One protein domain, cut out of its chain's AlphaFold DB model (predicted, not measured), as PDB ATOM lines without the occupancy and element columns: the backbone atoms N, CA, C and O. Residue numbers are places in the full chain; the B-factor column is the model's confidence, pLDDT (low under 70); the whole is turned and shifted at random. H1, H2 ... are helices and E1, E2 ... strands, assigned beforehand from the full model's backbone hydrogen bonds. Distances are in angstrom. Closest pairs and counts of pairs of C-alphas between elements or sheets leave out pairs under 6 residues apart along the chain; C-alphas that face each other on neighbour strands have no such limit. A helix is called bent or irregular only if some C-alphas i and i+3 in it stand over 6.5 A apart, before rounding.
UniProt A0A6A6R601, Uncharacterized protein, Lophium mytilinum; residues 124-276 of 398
ATOM      1  N   GLU A 124      76.363  12.480 117.482       93.94
ATOM      2  CA  GLU A 124      76.500  13.923 117.654       93.94
ATOM      3  C   GLU A 124      75.659  14.687 116.628       93.94
ATOM      4  O   GLU A 124      75.057  15.704 116.980       93.94
ATOM      5  N   LYS A 125      75.560  14.156 115.403       92.75
ATOM      6  CA  LYS A 125      74.786  14.715 114.286       92.75
ATOM      7  C   LYS A 125      73.313  14.302 114.316       92.75
ATOM      8  O   LYS A 125      72.506  14.922 113.634       92.75
ATOM      9  N   TYR A 126      72.960  13.281 115.093       93.75
ATOM     10  CA  TYR A 126      71.588  12.802 115.216       93.75
ATOM     11  C   TYR A 126      70.796  13.642 116.237       93.75
ATOM     12  O   TYR A 126      71.138  13.708 117.428       93.75
ATOM     13  N   ASP A 127      69.746  14.313 115.760       92.56
ATOM     14  CA  ASP A 127      68.899  15.244 116.520       92.56
ATOM     15  C   ASP A 127      67.400  14.884 116.495       92.56
ATOM     16  O   ASP A 127      66.576  15.600 117.073       92.56
ATOM     17  N   ARG A 128      67.037  13.773 115.844       95.19
ATOM     18  CA  ARG A 128      65.650  13.327 115.700       95.19
ATOM     19  C   ARG A 128      65.165  12.601 116.946       95.19
ATOM     20  O   ARG A 128      65.915  11.869 117.580       95.19
ATOM     21  N   ALA A 129      63.889  12.783 117.277       95.25
ATOM     22  CA  ALA A 129      63.256  11.991 118.323       95.25
ATOM     23  C   ALA A 129      63.195  10.520 117.893       95.25
ATOM     24  O   ALA A 129      62.841  10.218 116.754       95.25
ATOM     25  N   ILE A 130      63.530   9.617 118.809       95.69
ATOM     26  CA  ILE A 130      63.444   8.172 118.600       95.69
ATOM     27  C   ILE A 130      62.085   7.719 119.107       95.69
ATOM     28  O   ILE A 130      61.742   7.972 120.262       95.69
ATOM     29  N   LEU A 131      61.310   7.037 118.270       94.38
ATOM     30  CA  LEU A 131      60.070   6.438 118.733       94.38
ATOM     31  C   LEU A 131      60.369   5.070 119.344       94.38
ATOM     32  O   LEU A 131      60.991   4.217 118.715       94.38
ATOM     33  N   PHE A 132      59.871   4.861 120.552       92.75
ATOM     34  CA  PHE A 132      59.899   3.596 121.259       92.75
ATOM     35  C   PHE A 132      58.469   3.066 121.393       92.75
ATOM     36  O   PHE A 132      57.588   3.755 121.905       92.75
ATOM     37  N   TRP A 133      58.230   1.840 120.945       93.25
ATOM     38  CA  TRP A 133      56.974   1.128 121.140       93.25
ATOM     39  C   TRP A 133      57.235  -0.198 121.854       93.25
ATOM     40  O   TRP A 133      58.205  -0.892 121.553       93.25
ATOM     41  N   SER A 134      56.366  -0.551 122.795       91.38
ATOM     42  CA  SER A 134      56.380  -1.818 123.521       91.38
ATOM     43  C   SER A 134      54.952  -2.322 123.692       91.38
ATOM     44  O   SER A 134      54.087  -1.584 124.166       91.38
ATOM     45  N   GLY A 135      54.716  -3.588 123.371       90.25
ATOM     46  CA  GLY A 135      53.421  -4.225 123.568       90.25
ATOM     47  C   GLY A 135      53.348  -5.637 123.004       90.25
ATOM     48  O   GLY A 135      54.308  -6.148 122.432       90.25
ATOM     49  N   ASP A 136      52.196  -6.269 123.172       87.81
ATOM     50  CA  ASP A 136      51.890  -7.562 122.575       87.81
ATOM     51  C   ASP A 136      51.469  -7.392 121.106       87.81
ATOM     52  O   ASP A 136      50.447  -6.774 120.803       87.81
ATOM     53  N   ASP A 137      52.235  -7.989 120.194       84.06
ATOM     54  CA  ASP A 137      51.918  -8.097 118.764       84.06
ATOM     55  C   ASP A 137      51.242  -9.452 118.489       84.06
ATOM     56  O   ASP A 137      51.829 -10.368 117.923       84.06
ATOM     57  N   ILE A 138      50.017  -9.618 118.999       78.81
ATOM     58  CA  ILE A 138      49.295 -10.908 118.997       78.81
ATOM     59  C   ILE A 138      48.953 -11.371 117.576       78.81
ATOM     60  O   ILE A 138      48.984 -12.565 117.285       78.81
ATOM     61  N   GLU A 139      48.600 -10.418 116.715       80.25
ATOM     62  CA  GLU A 139      48.199 -10.659 115.324       80.25
ATOM     63  C   GLU A 139      49.396 -10.651 114.360       80.25
ATOM     64  O   GLU A 139      49.213 -10.818 113.157       80.25
ATOM     65  N   ASP A 140      50.614 -10.461 114.881       78.19
ATOM     66  CA  ASP A 140      51.837 -10.267 114.102       78.19
ATOM     67  C   ASP A 140      51.740  -9.107 113.088       78.19
ATOM     68  O   ASP A 140      52.472  -9.082 112.104       78.19
ATOM     69  N   SER A 141      50.842  -8.140 113.294       82.81
ATOM     70  CA  SER A 141      50.589  -7.037 112.355       82.81
ATOM     71  C   SER A 141      51.807  -6.121 112.209       82.81
ATOM     72  O   SER A 141      52.144  -5.694 111.097       82.81
ATOM     73  N   LEU A 142      52.504  -5.841 113.319       84.62
ATOM     74  CA  LEU A 142      53.758  -5.085 113.290       84.62
ATOM     75  C   LEU A 142      54.827  -5.875 112.553       84.62
ATOM     76  O   LEU A 142      55.501  -5.344 111.668       84.62
ATOM     77  N   LEU A 143      54.967  -7.149 112.918       80.50
ATOM     78  CA  LEU A 143      55.948  -8.020 112.306       80.50
ATOM     79  C   LEU A 143      55.720  -8.142 110.795       80.50
ATOM     80  O   LEU A 143      56.665  -7.965 110.041       80.50
ATOM     81  N   GLN A 144      54.493  -8.393 110.343       79.50
ATOM     82  CA  GLN A 144      54.153  -8.516 108.924       79.50
ATOM     83  C   GLN A 144      54.454  -7.236 108.141       79.50
ATOM     84  O   GLN A 144      54.953  -7.308 107.022       79.50
ATOM     85  N   SER A 145      54.211  -6.066 108.734       82.75
ATOM     86  CA  SER A 145      54.544  -4.785 108.099       82.75
ATOM     87  C   SER A 145      56.057  -4.633 107.915       82.75
ATOM     88  O   SER A 145      56.524  -4.302 106.828       82.75
ATOM     89  N   LEU A 146      56.838  -4.964 108.949       80.75
ATOM     90  CA  LEU A 146      58.305  -4.970 108.886       80.75
ATOM     91  C   LEU A 146      58.855  -6.054 107.954       80.75
ATOM     92  O   LEU A 146      59.906  -5.877 107.350       80.75
ATOM     93  N   MET A 147      58.151  -7.176 107.819       71.62
ATOM     94  CA  MET A 147      58.487  -8.206 106.843       71.62
ATOM     95  C   MET A 147      58.275  -7.731 105.407       71.62
ATOM     96  O   MET A 147      58.988  -8.192 104.522       71.62
ATOM     97  N   GLY A 148      57.309  -6.841 105.170       70.88
ATOM     98  CA  GLY A 148      57.123  -6.199 103.870       70.88
ATOM     99  C   GLY A 148      58.375  -5.431 103.451       70.88
ATOM    100  O   GLY A 148      58.897  -5.687 102.376       70.88
ATOM    101  N   GLU A 149      58.919  -4.599 104.346       72.56
ATOM    102  CA  GLU A 149      60.206  -3.903 104.121       72.56
ATOM    103  C   GLU A 149      61.348  -4.887 103.850       72.56
ATOM    104  O   GLU A 149      62.207  -4.662 103.004       72.56
ATOM    105  N   PHE A 150      61.353  -6.013 104.566       65.56
ATOM    106  CA  PHE A 150      62.388  -7.033 104.440       65.56
ATOM    107  C   PHE A 150      62.335  -7.803 103.116       65.56
ATOM    108  O   PHE A 150      63.377  -8.219 102.615       65.56
ATOM    109  N   ALA A 151      61.151  -8.017 102.541       61.12
ATOM    110  CA  ALA A 151      61.036  -8.672 101.238       61.12
ATOM    111  C   ALA A 151      61.777  -7.880 100.145       61.12
ATOM    112  O   ALA A 151      62.331  -8.479  99.222       61.12
ATOM    113  N   ASP A 152      61.846  -6.558 100.308       56.22
ATOM    114  CA  ASP A 152      62.518  -5.638  99.395       56.22
ATOM    115  C   ASP A 152      64.000  -5.407  99.751       56.22
ATOM    116  O   ASP A 152      64.764  -4.898  98.933       56.22
ATOM    117  N   VAL A 153      64.442  -5.819 100.945       59.06
ATOM    118  CA  VAL A 153      65.807  -5.619 101.451       59.06
ATOM    119  C   VAL A 153      66.386  -6.971 101.864       59.06
ATOM    120  O   VAL A 153      66.191  -7.413 102.999       59.06
ATOM    121  N   PRO A 154      67.133  -7.652 100.977       55.69
ATOM    122  CA  PRO A 154      67.648  -8.977 101.268       55.69
ATOM    123  C   PRO A 154      68.819  -8.913 102.249       55.69
ATOM    124  O   PRO A 154      69.998  -8.926 101.896       55.69
ATOM    125  N   CYS A 155      68.474  -8.832 103.525       56.56
ATOM    126  CA  CYS A 155      69.398  -8.898 104.636       56.56
ATOM    127  C   CYS A 155      69.462 -10.344 105.125       56.56
ATOM    128  O   CYS A 155      68.519 -10.873 105.709       56.56
ATOM    129  N   THR A 156      70.599 -10.995 104.944       54.62
ATOM    130  CA  THR A 156      70.930 -12.171 105.740       54.62
ATOM    131  C   THR A 156      71.506 -11.718 107.072       54.62
ATOM    132  O   THR A 156      72.392 -10.880 107.171       54.62
ATOM    133  N   GLN A 157      70.961 -12.245 108.150       55.53
ATOM    134  CA  GLN A 157      71.471 -11.993 109.483       55.53
ATOM    135  C   GLN A 157      72.218 -13.279 109.871       55.53
ATOM    136  O   GLN A 157      71.555 -14.286 110.135       55.53
ATOM    137  N   PRO A 158      73.565 -13.320 109.777       46.44
ATOM    138  CA  PRO A 158      74.329 -14.555 109.907       46.44
ATOM    139  C   PRO A 158      74.029 -15.227 111.241       46.44
ATOM    140  O   PRO A 158      73.968 -14.577 112.290       46.44
ATOM    141  N   GLU A 159      73.884 -16.552 111.203       46.94
ATOM    142  CA  GLU A 159      73.777 -17.402 112.387       46.94
ATOM    143  C   GLU A 159      75.105 -17.369 113.162       46.94
ATOM    144  O   GLU A 159      75.945 -18.263 113.090       46.94
ATOM    145  N   SER A 160      75.340 -16.288 113.901       42.91
ATOM    146  CA  SER A 160      76.445 -16.202 114.843       42.91
ATOM    147  C   SER A 160      76.173 -17.148 116.024       42.91
ATOM    148  O   SER A 160      75.044 -17.203 116.522       42.91
ATOM    149  N   PRO A 161      77.196 -17.848 116.560       45.50
ATOM    150  CA  PRO A 161      77.079 -18.601 117.816       45.50
ATOM    151  C   PRO A 161      76.699 -17.693 119.001       45.50
ATOM    152  O   PRO A 161      76.186 -18.156 120.021       45.50
ATOM    153  N   TYR A 162      76.895 -16.385 118.843       41.12
ATOM    154  CA  TYR A 162      76.229 -15.344 119.608       41.12
ATOM    155  C   TYR A 162      75.011 -14.927 118.805       41.12
ATOM    156  O   TYR A 162      75.044 -13.961 118.054       41.12
ATOM    157  N   HIS A 163      73.970 -15.737 118.908       44.34
ATOM    158  CA  HIS A 163      72.677 -15.526 118.294       44.34
ATOM    159  C   HIS A 163      72.200 -14.076 118.509       44.34
ATOM    160  O   HIS A 163      71.652 -13.777 119.564       44.34
ATOM    161  N   LEU A 164      72.440 -13.153 117.586       43.12
ATOM    162  CA  LEU A 164      72.033 -11.743 117.721       43.12
ATOM    163  C   LEU A 164      70.977 -11.348 116.696       43.12
ATOM    164  O   LEU A 164      70.423 -10.259 116.745       43.12
ATOM    165  N   ALA A 165      70.649 -12.300 115.846       42.78
ATOM    166  CA  ALA A 165      69.985 -12.123 114.592       42.78
ATOM    167  C   ALA A 165      69.050 -13.331 114.502       42.78
ATOM    168  O   ALA A 165      69.525 -14.466 114.543       42.78
ATOM    169  N   ILE A 166      67.737 -13.122 114.591       50.66
ATOM    170  CA  ILE A 166      66.775 -14.229 114.554       50.66
ATOM    171  C   ILE A 166      66.455 -14.440 113.073       50.66
ATOM    172  O   ILE A 166      65.866 -13.535 112.477       50.66
ATOM    173  N   PRO A 167      66.826 -15.583 112.461       52.56
ATOM    174  CA  PRO A 167      66.423 -15.879 111.097       52.56
ATOM    175  C   PRO A 167      64.907 -15.733 110.984       52.56
ATOM    176  O   PRO A 167      64.174 -16.180 111.864       52.56
ATOM    177  N   PHE A 168      64.426 -15.126 109.904       55.84
ATOM    178  CA  PHE A 168      63.002 -14.857 109.694       55.84
ATOM    179  C   PHE A 168      62.102 -16.082 109.985       55.84
ATOM    180  O   PHE A 168      61.085 -15.993 110.675       55.84
ATOM    181  N   ALA A 169      62.544 -17.267 109.554       55.88
ATOM    182  CA  ALA A 169      61.851 -18.528 109.797       55.88
ATOM    183  C   ALA A 169      61.764 -18.926 111.284       55.88
ATOM    184  O   ALA A 169      60.864 -19.679 111.638       55.88
ATOM    185  N   GLU A 170      62.676 -18.471 112.141       56.59
ATOM    186  CA  GLU A 170      62.633 -18.676 113.595       56.59
ATOM    187  C   GLU A 170      61.766 -17.633 114.299       56.59
ATOM    188  O   GLU A 170      61.108 -17.960 115.281       56.59
ATOM    189  N   LEU A 171      61.703 -16.405 113.777       58.25
ATOM    190  CA  LEU A 171      60.850 -15.353 114.332       58.25
ATOM    191  C   LEU A 171      59.357 -15.688 114.138       58.25
ATOM    192  O   LEU A 171      58.542 -15.398 115.010       58.25
ATOM    193  N   ALA A 172      59.026 -16.400 113.053       55.41
ATOM    194  CA  ALA A 172      57.692 -16.939 112.773       55.41
ATOM    195  C   ALA A 172      57.419 -18.338 113.382       55.41
ATOM    196  O   ALA A 172      56.264 -18.764 113.466       55.41
ATOM    197  N   LYS A 173      58.448 -19.097 113.799       51.72
ATOM    198  CA  LYS A 173      58.285 -20.457 114.352       51.72
ATOM    199  C   LYS A 173      58.252 -20.435 115.876       51.72
ATOM    200  O   LYS A 173      59.277 -20.329 116.537       51.72
ATOM    201  N   GLY A 174      57.071 -20.696 116.426       48.59
ATOM    202  CA  GLY A 174      56.894 -20.943 117.857       48.59
ATOM    203  C   GLY A 174      56.203 -19.788 118.556       48.59
ATOM    204  O   GLY A 174      56.764 -19.154 119.444       48.59
ATOM    205  N   ILE A 175      54.955 -19.544 118.165       52.72
ATOM    206  CA  ILE A 175      54.123 -18.514 118.767       52.72
ATOM    207  C   ILE A 175      53.533 -19.056 120.078       52.72
ATOM    208  O   ILE A 175      52.409 -19.554 120.130       52.72
ATOM    209  N   THR A 176      54.314 -19.026 121.156       60.62
ATOM    210  CA  THR A 176      53.754 -19.081 122.515       60.62
ATOM    211  C   THR A 176      53.358 -17.668 122.941       60.62
ATOM    212  O   THR A 176      53.912 -16.695 122.432       60.62
ATOM    213  N   ARG A 177      52.439 -17.512 123.903       60.31
ATOM    214  CA  ARG A 177      52.094 -16.187 124.470       60.31
ATOM    215  C   ARG A 177      53.324 -15.379 124.905       60.31
ATOM    216  O   ARG A 177      53.340 -14.162 124.776       60.31
ATOM    217  N   ASP A 178      54.374 -16.056 125.364       64.81
ATOM    218  CA  ASP A 178      55.628 -15.419 125.778       64.81
ATOM    219  C   ASP A 178      56.424 -14.797 124.616       64.81
ATOM    220  O   ASP A 178      57.341 -14.010 124.859       64.81
ATOM    221  N   SER A 179      56.083 -15.133 123.369       71.00
ATOM    222  CA  SER A 179      56.705 -14.615 122.146       71.00
ATOM    223  C   SER A 179      56.009 -13.380 121.559       71.00
ATOM    224  O   SER A 179      56.591 -12.762 120.676       71.00
ATOM    225  N   TRP A 180      54.807 -13.010 122.024       80.00
ATOM    226  CA  TRP A 180      54.053 -11.855 121.496       80.00
ATOM    227  C   TRP A 180      54.585 -10.511 121.975       80.00
ATOM    228  O   TRP A 180      54.477  -9.518 121.258       80.00
ATOM    229  N   LEU A 181      55.194 -10.486 123.162       87.38
ATOM    230  CA  LEU A 181      55.725  -9.258 123.727       87.38
ATOM    231  C   LEU A 181      56.889  -8.746 122.872       87.38
ATOM    232  O   LEU A 181      57.934  -9.395 122.767       87.38
ATOM    233  N   THR A 182      56.696  -7.576 122.282       88.75
ATOM    234  CA  THR A 182      57.551  -7.001 121.253       88.75
ATOM    235  C   THR A 182      57.906  -5.565 121.619       88.75
ATOM    236  O   THR A 182      57.077  -4.799 122.103       88.75
ATOM    237  N   ILE A 183      59.165  -5.203 121.400       91.75
ATOM    238  CA  ILE A 183      59.657  -3.828 121.414       91.75
ATOM    239  C   ILE A 183      60.049  -3.478 119.992       91.75
ATOM    240  O   ILE A 183      60.812  -4.221 119.377       91.75
ATOM    241  N   ALA A 184      59.597  -2.329 119.510       93.25
ATOM    242  CA  ALA A 184      60.055  -1.744 118.264       93.25
ATOM    243  C   ALA A 184      60.582  -0.336 118.510       93.25
ATOM    244  O   ALA A 184      59.972   0.468 119.217       93.25
ATOM    245  N   VAL A 185      61.732  -0.041 117.921       95.25
ATOM    246  CA  VAL A 185      62.394   1.253 118.026       95.25
ATOM    247  C   VAL A 185      62.578   1.791 116.623       95.25
ATOM    248  O   VAL A 185      63.236   1.165 115.796       95.25
ATOM    249  N   TYR A 186      61.968   2.937 116.354       95.56
ATOM    250  CA  TYR A 186      62.011   3.604 115.062       95.56
ATOM    251  C   TYR A 186      62.878   4.857 115.160       95.56
ATOM    252  O   TYR A 186      62.689   5.696 116.049       95.56
ATOM    253  N   LEU A 187      63.829   4.974 114.242       96.50
ATOM    254  CA  LEU A 187      64.850   6.009 114.185       96.50
ATOM    255  C   LEU A 187      64.700   6.783 112.868       96.50
ATOM    256  O   LEU A 187      65.158   6.307 111.826       96.50
ATOM    257  N   PRO A 188      64.054   7.962 112.892       95.62
ATOM    258  CA  PRO A 188      63.931   8.796 111.706       95.62
ATOM    259  C   PRO A 188      65.293   9.332 111.255       95.62
ATOM    260  O   PRO A 188      66.052   9.861 112.068       95.62
ATOM    261  N   MET A 189      65.571   9.285 109.955       95.00
ATOM    262  CA  MET A 189      66.782   9.776 109.301       95.00
ATOM    263  C   MET A 189      68.060   9.229 109.944       95.00
ATOM    264  O   MET A 189      69.017   9.975 110.180       95.00
ATOM    265  N   PHE A 190      68.051   7.941 110.282       95.56
ATOM    266  CA  PHE A 190      69.144   7.242 110.954       95.56
ATOM    267  C   PHE A 190      70.419   7.192 110.107       95.56
ATOM    268  O   PHE A 190      71.526   7.362 110.629       95.56
ATOM    269  N   PHE A 191      70.259   6.998 108.804       94.75
ATOM    270  CA  PHE A 191      71.350   6.836 107.855       94.75
ATOM    271  C   PHE A 191      71.831   8.172 107.262       94.75
ATOM    272  O   PHE A 191      71.145   9.195 107.356       94.75
ATOM    273  N   GLU A 192      73.039   8.195 106.684       94.00
ATOM    274  CA  GLU A 192      73.637   9.397 106.073       94.00
ATOM    275  C   GLU A 192      72.848   9.945 104.878       94.00
ATOM    276  O   GLU A 192      72.890  11.149 104.628       94.00
ATOM    277  N   ASP A 193      72.116   9.088 104.170       92.12
ATOM    278  CA  ASP A 193      71.202   9.457 103.080       92.12
ATOM    279  C   ASP A 193      69.800   9.866 103.558       92.12
ATOM    280  O   ASP A 193      68.899  10.026 102.740       92.12
ATOM    281  N   ASP A 194      69.630  10.070 104.866       92.56
ATOM    282  CA  ASP A 194      68.365  10.402 105.520       92.56
ATOM    283  C   ASP A 194      67.313   9.281 105.514       92.56
ATOM    284  O   ASP A 194      66.169   9.538 105.890       92.56
ATOM    285  N   THR A 195      67.693   8.041 105.194       91.88
ATOM    286  CA  THR A 195      66.804   6.874 105.315       91.88
ATOM    287  C   THR A 195      66.498   6.567 106.783       91.88
ATOM    288  O   THR A 195      67.346   6.716 107.677       91.88
ATOM    289  N   ASP A 196      65.263   6.144 107.042       94.19
ATOM    290  CA  ASP A 196      64.780   5.754 108.364       94.19
ATOM    291  C   ASP A 196      65.232   4.320 108.699       94.19
ATOM    292  O   ASP A 196      65.561   3.522 107.823       94.19
ATOM    293  N   ALA A 197      65.250   3.966 109.984       93.25
ATOM    294  CA  ALA A 197      65.525   2.597 110.418       93.25
ATOM    295  C   ALA A 197      64.553   2.152 111.506       93.25
ATOM    296  O   ALA A 197      64.129   2.949 112.346       93.25
ATOM    297  N   CYS A 198      64.249   0.858 111.542       93.56
ATOM    298  CA  CYS A 198      63.529   0.250 112.649       93.56
ATOM    299  C   CYS A 198      64.236  -1.015 113.114       93.56
ATOM    300  O   CYS A 198      64.647  -1.843 112.303       93.56
ATOM    301  N   TYR A 199      64.361  -1.177 114.431       92.06
ATOM    302  CA  TYR A 199      64.807  -2.431 115.014       92.06
ATOM    303  C   TYR A 199      63.814  -2.972 116.038       92.06
ATOM    304  O   TYR A 199      63.132  -2.221 116.737       92.06
ATOM    305  N   VAL A 200      63.744  -4.299 116.125       90.50
ATOM    306  CA  VAL A 200      62.757  -5.037 116.906       90.50
ATOM    307  C   VAL A 200      63.414  -6.068 117.810       90.50
ATOM    308  O   VAL A 200      64.326  -6.800 117.418       90.50
ATOM    309  N   VAL A 201      62.901  -6.144 119.034       89.00
ATOM    310  CA  VAL A 201      63.221  -7.165 120.030       89.00
ATOM    311  C   VAL A 201      61.933  -7.889 120.383       89.00
ATOM    312  O   VAL A 201      60.981  -7.271 120.852       89.00
ATOM    313  N   ARG A 202      61.903  -9.205 120.181       86.12
ATOM    314  CA  ARG A 202      60.705 -10.022 120.394       86.12
ATOM    315  C   ARG A 202      60.929 -11.086 121.462       86.12
ATOM    316  O   ARG A 202      61.974 -11.731 121.505       86.12
ATOM    317  N   GLY A 203      59.923 -11.288 122.305       85.75
ATOM    318  CA  GLY A 203      59.879 -12.294 123.357       85.75
ATOM    319  C   GLY A 203      60.163 -11.738 124.752       85.75
ATOM    320  O   GLY A 203      61.060 -10.923 124.963       85.75
ATOM    321  N   ARG A 204      59.434 -12.251 125.749       86.56
ATOM    322  CA  ARG A 204      59.418 -11.739 127.131       86.56
ATOM    323  C   ARG A 204      60.788 -11.653 127.802       86.56
ATOM    324  O   ARG A 204      61.079 -10.684 128.505       86.56
ATOM    325  N   LYS A 205      61.637 -12.665 127.599       86.50
ATOM    326  CA  LYS A 205      62.991 -12.686 128.174       86.50
ATOM    327  C   LYS A 205      63.856 -11.572 127.581       86.50
ATOM    328  O   LYS A 205      64.448 -10.804 128.331       86.50
ATOM    329  N   LEU A 206      63.877 -11.466 126.251       86.81
ATOM    330  CA  LEU A 206      64.656 -10.447 125.549       86.81
ATOM    331  C   LEU A 206      64.123  -9.042 125.825       86.81
ATOM    332  O   LEU A 206      64.918  -8.130 126.000       86.81
ATOM    333  N   HIS A 207      62.804  -8.885 125.947       88.94
ATOM    334  CA  HIS A 207      62.165  -7.638 126.366       88.94
ATOM    335  C   HIS A 207      62.696  -7.155 127.720       88.94
ATOM    336  O   HIS A 207      63.221  -6.048 127.833       88.94
ATOM    337  N   THR A 208      62.647  -8.024 128.735       89.12
ATOM    338  CA  THR A 208      63.113  -7.681 130.088       89.12
ATOM    339  C   THR A 208      64.601  -7.327 130.097       89.12
ATOM    340  O   THR A 208      65.008  -6.359 130.745       89.12
ATOM    341  N   ASP A 209      65.419  -8.105 129.386       89.69
ATOM    342  CA  ASP A 209      66.862  -7.882 129.292       89.69
ATOM    343  C   ASP A 209      67.179  -6.578 128.539       89.69
ATOM    344  O   ASP A 209      68.062  -5.828 128.959       89.69
ATOM    345  N   PHE A 210      66.419  -6.264 127.486       91.81
ATOM    346  CA  PHE A 210      66.542  -5.028 126.716       91.81
ATOM    347  C   PHE A 210      66.257  -3.799 127.576       91.81
ATOM    348  O   PHE A 210      67.081  -2.883 127.626       91.81
ATOM    349  N   VAL A 211      65.123  -3.785 128.286       90.62
ATOM    350  CA  VAL A 211      64.736  -2.646 129.132       90.62
ATOM    351  C   VAL A 211      65.776  -2.431 130.230       90.62
ATOM    352  O   VAL A 211      66.258  -1.317 130.411       90.62
ATOM    353  N   LYS A 212      66.227  -3.497 130.903       89.62
ATOM    354  CA  LYS A 212      67.316  -3.401 131.894       89.62
ATOM    355  C   LYS A 212      68.622  -2.885 131.287       89.62
ATOM    356  O   LYS A 212      69.332  -2.108 131.925       89.62
ATOM    357  N   GLY A 213      68.936  -3.314 130.068       87.94
ATOM    358  CA  GLY A 213      70.096  -2.867 129.306       87.94
ATOM    359  C   GLY A 213      70.071  -1.360 129.083       87.94
ATOM    360  O   GLY A 213      70.876  -0.631 129.666       87.94
ATOM    361  N   VAL A 214      69.092  -0.909 128.299       89.69
ATOM    362  CA  VAL A 214      68.977   0.472 127.806       89.69
ATOM    363  C   VAL A 214      68.655   1.472 128.916       89.69
ATOM    364  O   VAL A 214      69.051   2.629 128.814       89.69
ATOM    365  N   TRP A 215      67.982   1.071 129.994       86.88
ATOM    366  CA  TRP A 215      67.704   1.989 131.102       86.88
ATOM    367  C   TRP A 215      68.782   1.970 132.186       86.88
ATOM    368  O   TRP A 215      68.988   2.987 132.839       86.88
ATOM    369  N   GLY A 216      69.495   0.857 132.373       82.69
ATOM    370  CA  GLY A 216      70.420   0.706 133.498       82.69
ATOM    371  C   GLY A 216      71.904   0.743 133.140       82.69
ATOM    372  O   GLY A 216      72.702   1.311 133.881       82.69
ATOM    373  N   THR A 217      72.310   0.108 132.038       85.31
ATOM    374  CA  THR A 217      73.717  -0.310 131.861       85.31
ATOM    375  C   THR A 217      74.387   0.194 130.590       85.31
ATOM    376  O   THR A 217      75.599   0.409 130.609       85.31
ATOM    377  N   GLY A 218      73.648   0.421 129.502       91.38
ATOM    378  CA  GLY A 218      74.243   0.843 128.235       91.38
ATOM    379  C   GLY A 218      73.433   0.448 127.002       91.38
ATOM    380  O   GLY A 218      72.291   0.007 127.127       91.38
ATOM    381  N   PRO A 219      74.019   0.581 125.799       91.94
ATOM    382  CA  PRO A 219      73.376   0.128 124.574       91.94
ATOM    383  C   PRO A 219      73.140  -1.384 124.596       91.94
ATOM    384  O   PRO A 219      73.972  -2.161 125.076       91.94
ATOM    385  N   TRP A 220      72.006  -1.798 124.043       91.31
ATOM    386  CA  TRP A 220      71.657  -3.193 123.850       91.31
ATOM    387  C   TRP A 220      72.577  -3.833 122.815       91.31
ATOM    388  O   TRP A 220      72.767  -3.317 121.718       91.31
ATOM    389  N   LYS A 221      73.134  -4.988 123.182       87.62
ATOM    390  CA  LYS A 221      73.990  -5.816 122.318       87.62
ATOM    391  C   LYS A 221      73.469  -7.244 122.204       87.62
ATOM    392  O   LYS A 221      74.247  -8.152 121.943       87.62
ATOM    393  N   GLY A 222      72.203  -7.460 122.557       81.56
ATOM    394  CA  GLY A 222      71.551  -8.764 122.496       81.56
ATOM    395  C   GLY A 222      70.764  -8.931 121.198       81.56
ATOM    396  O   GLY A 222      70.887  -8.121 120.280       81.56
ATOM    397  N   ARG A 223      69.956  -9.998 121.107       77.44
ATOM    398  CA  ARG A 223      69.275 -10.320 119.847       77.44
ATOM    399  C   ARG A 223      68.295  -9.226 119.457       77.44
ATOM    400  O   ARG A 223      67.454  -8.849 120.275       77.44
ATOM    401  N   CYS A 224      68.402  -8.752 118.227       82.31
ATOM    402  CA  CYS A 224      67.450  -7.836 117.628       82.31
ATOM    403  C   CYS A 224      67.494  -7.951 116.106       82.31
ATOM    404  O   CYS A 224      68.518  -8.255 115.496       82.31
ATOM    405  N   PHE A 225      66.347  -7.707 115.499       81.88
ATOM    406  CA  PHE A 225      66.237  -7.538 114.062       81.88
ATOM    407  C   PHE A 225      66.318  -6.046 113.745       81.88
ATOM    408  O   PHE A 225      65.726  -5.271 114.484       81.88
ATOM    409  N   ILE A 226      67.020  -5.634 112.690       88.12
ATOM    410  CA  ILE A 226      67.066  -4.236 112.237       88.12
ATOM    411  C   ILE A 226      66.907  -4.180 110.720       88.12
ATOM    412  O   ILE A 226      67.484  -5.000 110.010       88.12
ATOM    413  N   THR A 227      66.143  -3.203 110.242       86.62
ATOM    414  CA  THR A 227      65.898  -2.961 108.820       86.62
ATOM    415  C   THR A 227      65.918  -1.460 108.516       86.62
ATOM    416  O   THR A 227      65.482  -0.668 109.366       86.62
ATOM    417  N   PRO A 228      66.418  -1.040 107.338       89.50
ATOM    418  CA  PRO A 228      66.060   0.260 106.786       89.50
ATOM    419  C   PRO A 228      64.557   0.284 106.472       89.50
ATOM    420  O   PRO A 228      63.938  -0.769 106.302       89.50
ATOM    421  N   MET A 229      63.975   1.479 106.464       89.31
ATOM    422  CA  MET A 229      62.544   1.696 106.256       89.31
ATOM    423  C   MET A 229      62.348   2.583 105.026       89.31
ATOM    424  O   MET A 229      62.641   3.779 105.093       89.31
ATOM    425  N   ASP A 230      61.828   2.008 103.941       83.62
ATOM    426  CA  ASP A 230      61.600   2.713 102.673       83.62
ATOM    427  C   ASP A 230      60.107   2.781 102.310       83.62
ATOM    428  O   ASP A 230      59.635   3.798 101.788       83.62
ATOM    429  N   ALA A 231      59.332   1.732 102.603       81.19
ATOM    430  CA  ALA A 231      57.924   1.626 102.215       81.19
ATOM    431  C   ALA A 231      56.952   2.212 103.257       81.19
ATOM    432  O   ALA A 231      55.939   2.837 102.918       81.19
ATOM    433  N   TYR A 232      57.250   2.037 104.539       82.62
ATOM    434  CA  TYR A 232      56.409   2.366 105.677       82.62
ATOM    435  C   TYR A 232      57.073   3.436 106.537       82.62
ATOM    436  O   TYR A 232      58.106   3.244 107.171       82.62
ATOM    437  N   ASN A 233      56.390   4.571 106.652       85.38
ATOM    438  CA  ASN A 233      56.734   5.562 107.661       85.38
ATOM    439  C   ASN A 233      56.192   5.156 109.043       85.38
ATOM    440  O   ASN A 233      55.303   4.311 109.174       85.38
ATOM    441  N   MET A 234      56.663   5.850 110.080       87.00
ATOM    442  CA  MET A 234      56.222   5.690 111.469       87.00
ATOM    443  C   MET A 234      54.692   5.577 111.647       87.00
ATOM    444  O   MET A 234      54.215   4.776 112.448       87.00
ATOM    445  N   ASN A 235      53.898   6.395 110.951       86.12
ATOM    446  CA  ASN A 235      52.444   6.383 111.127       86.12
ATOM    447  C   ASN A 235      51.809   5.142 110.506       86.12
ATOM    448  O   ASN A 235      50.881   4.596 111.092       86.12
ATOM    449  N   SER A 236      52.310   4.699 109.355       85.19
ATOM    450  CA  SER A 236      51.858   3.463 108.720       85.19
ATOM    451  C   SER A 236      52.223   2.249 109.571       85.19
ATOM    452  O   SER A 236      51.379   1.387 109.791       85.19
ATOM    453  N   LEU A 237      53.444   2.228 110.117       84.44
ATOM    454  CA  LEU A 237      53.950   1.109 110.905       84.44
ATOM    455  C   LEU A 237      53.187   0.925 112.225       84.44
ATOM    456  O   LEU A 237      52.836  -0.191 112.592       84.44
ATOM    457  N   PHE A 238      52.901   2.023 112.932       85.06
ATOM    458  CA  PHE A 238      52.266   1.983 114.256       85.06
ATOM    459  C   PHE A 238      50.772   2.331 114.258       85.06
ATOM    460  O   PHE A 238      50.147   2.334 115.317       85.06
ATOM    461  N   GLY A 239      50.186   2.656 113.104       80.81
ATOM    462  CA  GLY A 239      48.811   3.150 113.002       80.81
ATOM    463  C   GLY A 239      47.735   2.097 113.270       80.81
ATOM    464  O   GLY A 239      46.661   2.448 113.755       80.81
ATOM    465  N   GLY A 240      48.020   0.824 112.972       73.00
ATOM    466  CA  GLY A 240      47.080  -0.295 113.117       73.00
ATOM    467  C   GLY A 240      47.279  -1.155 114.366       73.00
ATOM    468  O   GLY A 240      46.532  -2.105 114.569       73.00
ATOM    469  N   ILE A 241      48.275  -0.850 115.200       77.00
ATOM    470  CA  ILE A 241      48.639  -1.689 116.347       77.00
ATOM    471  C   ILE A 241      47.986  -1.136 117.610       77.00
ATOM    472  O   ILE A 241      47.975   0.075 117.841       77.00
ATOM    473  N   SER A 242      47.455  -2.029 118.451       70.62
ATOM    474  CA  SER A 242      46.880  -1.633 119.737       70.62
ATOM    475  C   SER A 242      47.901  -0.850 120.576       70.62
ATOM    476  O   SER A 242      49.053  -1.255 120.747       70.62
ATOM    477  N   TYR A 243      47.488   0.315 121.071       63.53
ATOM    478  CA  TYR A 243      48.345   1.188 121.866       63.53
ATOM    479  C   TYR A 243      48.536   0.594 123.263       63.53
ATOM    480  O   TYR A 243      47.624   0.660 124.082       63.53
ATOM    481  N   GLN A 244      49.717   0.032 123.532       69.00
ATOM    482  CA  GLN A 244      50.072  -0.474 124.863       69.00
ATOM    483  C   GLN A 244      51.082   0.449 125.552       69.00
ATOM    484  O   GLN A 244      50.754   1.057 126.566       69.00
ATOM    485  N   ALA A 245      52.257   0.671 124.957       81.50
ATOM    486  CA  ALA A 245      53.187   1.707 125.401       81.50
ATOM    487  C   ALA A 245      53.925   2.311 124.201       81.50
ATOM    488  O   ALA A 245      54.703   1.632 123.535       81.50
ATOM    489  N   ARG A 246      53.678   3.595 123.915       87.00
ATOM    490  CA  ARG A 246      54.342   4.353 122.846       87.00
ATOM    491  C   ARG A 246      54.934   5.625 123.440       87.00
ATOM    492  O   ARG A 246      54.197   6.423 124.009       87.00
ATOM    493  N   ASP A 247      56.236   5.806 123.275       89.06
ATOM    494  CA  ASP A 247      56.992   6.941 123.798       89.06
ATOM    495  C   ASP A 247      57.868   7.558 122.698       89.06
ATOM    496  O   ASP A 247      58.308   6.872 121.771       89.06
ATOM    497  N   MET A 248      58.107   8.864 122.778       91.62
ATOM    498  CA  MET A 248      59.031   9.584 121.901       91.62
ATOM    499  C   MET A 248      60.187  10.094 122.742       91.62
ATOM    500  O   MET A 248      60.028  11.045 123.498       91.62
ATOM    501  N   VAL A 249      61.355   9.489 122.557       91.12
ATOM    502  CA  VAL A 249      62.554   9.799 123.323       91.12
ATOM    503  C   VAL A 249      63.359  10.872 122.605       91.12
ATOM    504  O   VAL A 249      63.843  10.675 121.488       91.12
ATOM    505  N   THR A 250      63.535  12.015 123.254       92.31
ATOM    506  CA  THR A 250      64.322  13.145 122.749       92.31
ATOM    507  C   THR A 250      65.732  13.178 123.339       92.31
ATOM    508  O   THR A 250      65.996  12.686 124.438       92.31
ATOM    509  N   LYS A 251      66.669  13.837 122.646       91.06
ATOM    510  CA  LYS A 251      68.062  14.005 123.109       91.06
ATOM    511  C   LYS A 251      68.184  14.743 124.452       91.06
ATOM    512  O   LYS A 251      69.210  14.632 125.115       91.06
ATOM    513  N   SER A 252      67.165  15.497 124.863       85.94
ATOM    514  CA  SER A 252      67.119  16.207 126.149       85.94
ATOM    515  C   SER A 252      66.769  15.320 127.348       85.94
ATOM    516  O   SER A 252      67.130  15.655 128.476       85.94
ATOM    517  N   GLU A 253      66.089  14.193 127.141       79.81
ATOM    518  CA  GLU A 253      65.619  13.330 128.229       79.81
ATOM    519  C   GLU A 253      66.767  12.586 128.913       79.81
ATOM    520  O   GLU A 253      67.641  12.031 128.250       79.81
ATOM    521  N   PHE A 254      66.778  12.554 130.252       63.09
ATOM    522  CA  PHE A 254      67.814  11.875 131.051       63.09
ATOM    523  C   PHE A 254      69.253  12.261 130.648       63.09
ATOM    524  O   PHE A 254      70.142  11.410 130.548       63.09
ATOM    525  N   ARG A 255      69.489  13.555 130.363       79.12
ATOM    526  CA  ARG A 255      70.756  14.079 129.802       79.12
ATOM    527  C   ARG A 255      71.144  13.426 128.462       79.12
ATOM    528  O   ARG A 255      72.324  13.322 128.136       79.12
ATOM    529  N   GLY A 256      70.160  12.934 127.719       83.00
ATOM    530  CA  GLY A 256      70.314  12.233 126.450       83.00
ATOM    531  C   GLY A 256      70.816  10.799 126.561       83.00
ATOM    532  O   GLY A 256      71.150  10.220 125.533       83.00
ATOM    533  N   LYS A 257      70.903  10.205 127.763       88.56
ATOM    534  CA  LYS A 257      71.451   8.847 127.934       88.56
ATOM    535  C   LYS A 257      70.587   7.777 127.273       88.56
ATOM    536  O   LYS A 257      71.108   6.999 126.485       88.56
ATOM    537  N   ARG A 258      69.276   7.759 127.548       89.81
ATOM    538  CA  ARG A 258      68.351   6.782 126.943       89.81
ATOM    539  C   ARG A 258      68.350   6.911 125.423       89.81
ATOM    540  O   ARG A 258      68.521   5.925 124.719       89.81
ATOM    541  N   HIS A 259      68.232   8.144 124.940       94.50
ATOM    542  CA  HIS A 259      68.307   8.473 123.521       94.50
ATOM    543  C   HIS A 259      69.602   7.948 122.878       94.50
ATOM    544  O   HIS A 259      69.566   7.264 121.859       94.50
ATOM    545  N   ARG A 260      70.747   8.198 123.526       94.94
ATOM    546  CA  ARG A 260      72.053   7.687 123.103       94.94
ATOM    547  C   ARG A 260      72.097   6.167 123.062       94.94
ATOM    548  O   ARG A 260      72.559   5.618 122.074       94.94
ATOM    549  N   TYR A 261      71.626   5.491 124.103       95.56
ATOM    550  CA  TYR A 261      71.677   4.035 124.164       95.56
ATOM    551  C   TYR A 261      70.749   3.379 123.146       95.56
ATOM    552  O   TYR A 261      71.158   2.397 122.537       95.56
ATOM    553  N   LEU A 262      69.556   3.923 122.891       95.50
ATOM    554  CA  LEU A 262      68.684   3.459 121.804       95.50
ATOM    555  C   LEU A 262      69.365   3.619 120.437       95.50
ATOM    556  O   LEU A 262      69.397   2.677 119.649       95.50
ATOM    557  N   PHE A 263      69.986   4.776 120.189       96.44
ATOM    558  CA  PHE A 263      70.740   5.025 118.960       96.44
ATOM    559  C   PHE A 263      71.927   4.065 118.792       96.44
ATOM    560  O   PHE A 263      72.068   3.401 117.769       96.44
ATOM    561  N   GLU A 264      72.775   3.947 119.815       95.56
ATOM    562  CA  GLU A 264      73.944   3.063 119.805       95.56
ATOM    563  C   GLU A 264      73.546   1.580 119.696       95.56
ATOM    564  O   GLU A 264      74.291   0.801 119.103       95.56
ATOM    565  N   SER A 265      72.369   1.192 120.204       94.81
ATOM    566  CA  SER A 265      71.809  -0.156 120.015       94.81
ATOM    567  C   SER A 265      71.493  -0.431 118.546       94.81
ATOM    568  O   SER A 265      71.823  -1.504 118.050       94.81
ATOM    569  N   ALA A 266      70.906   0.539 117.836       94.50
ATOM    570  CA  ALA A 266      70.636   0.420 116.403       94.50
ATOM    571  C   ALA A 266      71.935   0.305 115.593       94.50
ATOM    572  O   ALA A 266      72.060  -0.562 114.732       94.50
ATOM    573  N   VAL A 267      72.935   1.134 115.912       94.31
ATOM    574  CA  VAL A 267      74.262   1.066 115.278       94.31
ATOM    575  C   VAL A 267      74.909  -0.296 115.514       94.31
ATOM    576  O   VAL A 267      75.495  -0.864 114.595       94.31
ATOM    577  N   GLU A 268      74.818  -0.831 116.732       90.38
ATOM    578  CA  GLU A 268      75.359  -2.152 117.033       90.38
ATOM    579  C   GLU A 268      74.620  -3.248 116.266       90.38
ATOM    580  O   GLU A 268      75.281  -4.071 115.645       90.38
ATOM    581  N   ALA A 269      73.286  -3.220 116.236       88.31
ATOM    582  CA  ALA A 269      72.476  -4.159 115.464       88.31
ATOM    583  C   ALA A 269      72.854  -4.152 113.973       88.31
ATOM    584  O   ALA A 269      73.035  -5.211 113.375       88.31
ATOM    585  N   TRP A 270      73.031  -2.960 113.391       89.12
ATOM    586  CA  TRP A 270      73.338  -2.783 111.971       89.12
ATOM    587  C   TRP A 270      74.685  -3.386 111.563       89.12
ATOM    588  O   TRP A 270      74.803  -3.962 110.486       89.12
ATOM    589  N   LYS A 271      75.703  -3.322 112.432       85.88
ATOM    590  CA  LYS A 271      77.030  -3.909 112.156       85.88
ATOM    591  C   LYS A 271      76.994  -5.417 111.914       85.88
ATOM    592  O   LYS A 271      77.935  -5.946 111.328       85.88
ATOM    593  N   HIS A 272      75.963  -6.096 112.411       78.94
ATOM    594  CA  HIS A 272      75.805  -7.546 112.294       78.94
ATOM    595  C   HIS A 272      74.869  -7.949 111.146       78.94
ATOM    596  O   HIS A 272      74.539  -9.125 111.027       78.94
ATOM    597  N   VAL A 273      74.424  -7.005 110.313       77.62
ATOM    598  CA  VAL A 273      73.620  -7.288 109.118       77.62
ATOM    599  C   VAL A 273      74.544  -7.647 107.951       77.62
ATOM    600  O   VAL A 273      75.434  -6.875 107.600       77.62
ATOM    601  N   GLU A 274      74.326  -8.804 107.322       71.19
ATOM    602  CA  GLU A 274      74.979  -9.192 106.069       71.19
ATOM    603  C   GLU A 274      73.998  -9.016 104.907       71.19
ATOM    604  O   GLU A 274      73.023  -9.746 104.764       71.19
ATOM    605  N   LEU A 275      74.244  -8.041 104.044       68.00
ATOM    606  CA  LEU A 275      73.426  -7.836 102.850       68.00
ATOM    607  C   LEU A 275      73.721  -8.950 101.842       68.00
ATOM    608  O   LEU A 275      74.889  -9.155 101.511       68.00
ATOM    609  N   ASP A 276      72.698  -9.650 101.344       61.62
ATOM    610  CA  ASP A 276      72.864 -10.603 100.246       61.62
ATOM    611  C   ASP A 276      72.920  -9.826  98.921       61.62
ATOM    612  O   ASP A 276      71.901  -9.311  98.454       61.62
TER     613      ASP A 276
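What this domain is: This is residues 124 to 276 of the 398 residues of an uncharacterized protein of Lophium mytilinum (UniProt A0A6A6R601). A twisted antiparallel sheet of five strands is the middle layer of three, with H5 crossing one face, H3 running along the strands on that same face, and H1 crossing the other face. The small helix H4 grazes the sheet, and H2 lies farthest out, after a long loop, residues 153 to 167. The printed part has 153 residues, with five named helices and five named strands in the order E1 H1 H2 E2 E3 H3 E4 H4 E5 H5; the sheet runs E4 E3 E2 E1 E5, and the class is mixed. It is compact and rounded, with a radius of gyration of the C-alphas of 14.4 A and spans of 40 by 34 by 32 A.

How they stand to each other: The sheet's edge strands are E4, residues 225 to 229, and E5, residues 245 to 249; its inner strands are E3, 196 to 202, E2, 181 to 187, and E1, 130 to 136. E2 and E3 form a hairpin, with N 185 and O 199 within hydrogen-bond range at 2.8 A. The other antiparallel neighbours have N 133 and O 184 at 2.8 A for E1 and E2, N 132 and O 247 at 2.8 A for E1 and E5, and N 198 and O 227 at 2.9 A for E3 and E4. H5, residues 253 to 271, is on the sheet at a height of 9.6 A and runs across the strands, at 77 degrees to E1 on the local plane. H3, residues 204 to 217, is on the same face at a height of 10.5 A, over E3 and E2, along the strands. Residues 214 to 215 of H3 touch H5 at a steep tilt of 55 degrees, opposite ways; the closest C-alphas, of Val 214 and Tyr 261, are 5.8 A apart. H1, residues 141 to 152, is on the opposite face at a height of 8.7 A, across the strands. H4, residues 234 to 238, only grazes the sheet and touches H1, the closest C-alphas being Ser 145 and Leu 237, 6.6 A. H2, residues 168 to 171, is not on the sheet and touches no helix. Every O i to N i+4 pair is within hydrogen-bond range in H3 and H4, 7 of 8 in H1 and 12 of 15 in H5; H2 is too short for one.

Where its parts are: E1 begins at C-alpha 130 (63.444, 8.172, 118.600) and spans 19.9 A; E2 spans 20.2 A and E3 20.3 A. H1 spans 17.7 A and H3 18.9 A. H5 spans 26.2 A, ending at C-alpha 271 (77.030, -3.909, 112.156), and is irregular: C-alphas 255 and 258 are 8.2 A apart.

The domain as a whole: The two C-alphas farthest apart, of Lys 125 and Thr 176, are 40.6 A apart. The printed part has no cut, and the one long link is H1 to H2. Residues 155 to 156 pair antiparallel with 274 to 275. Mean pLDDT of the printed part is 80.3; it is under 70 at residues 150 to 178, 243 to 244, 254 and 275 to 276.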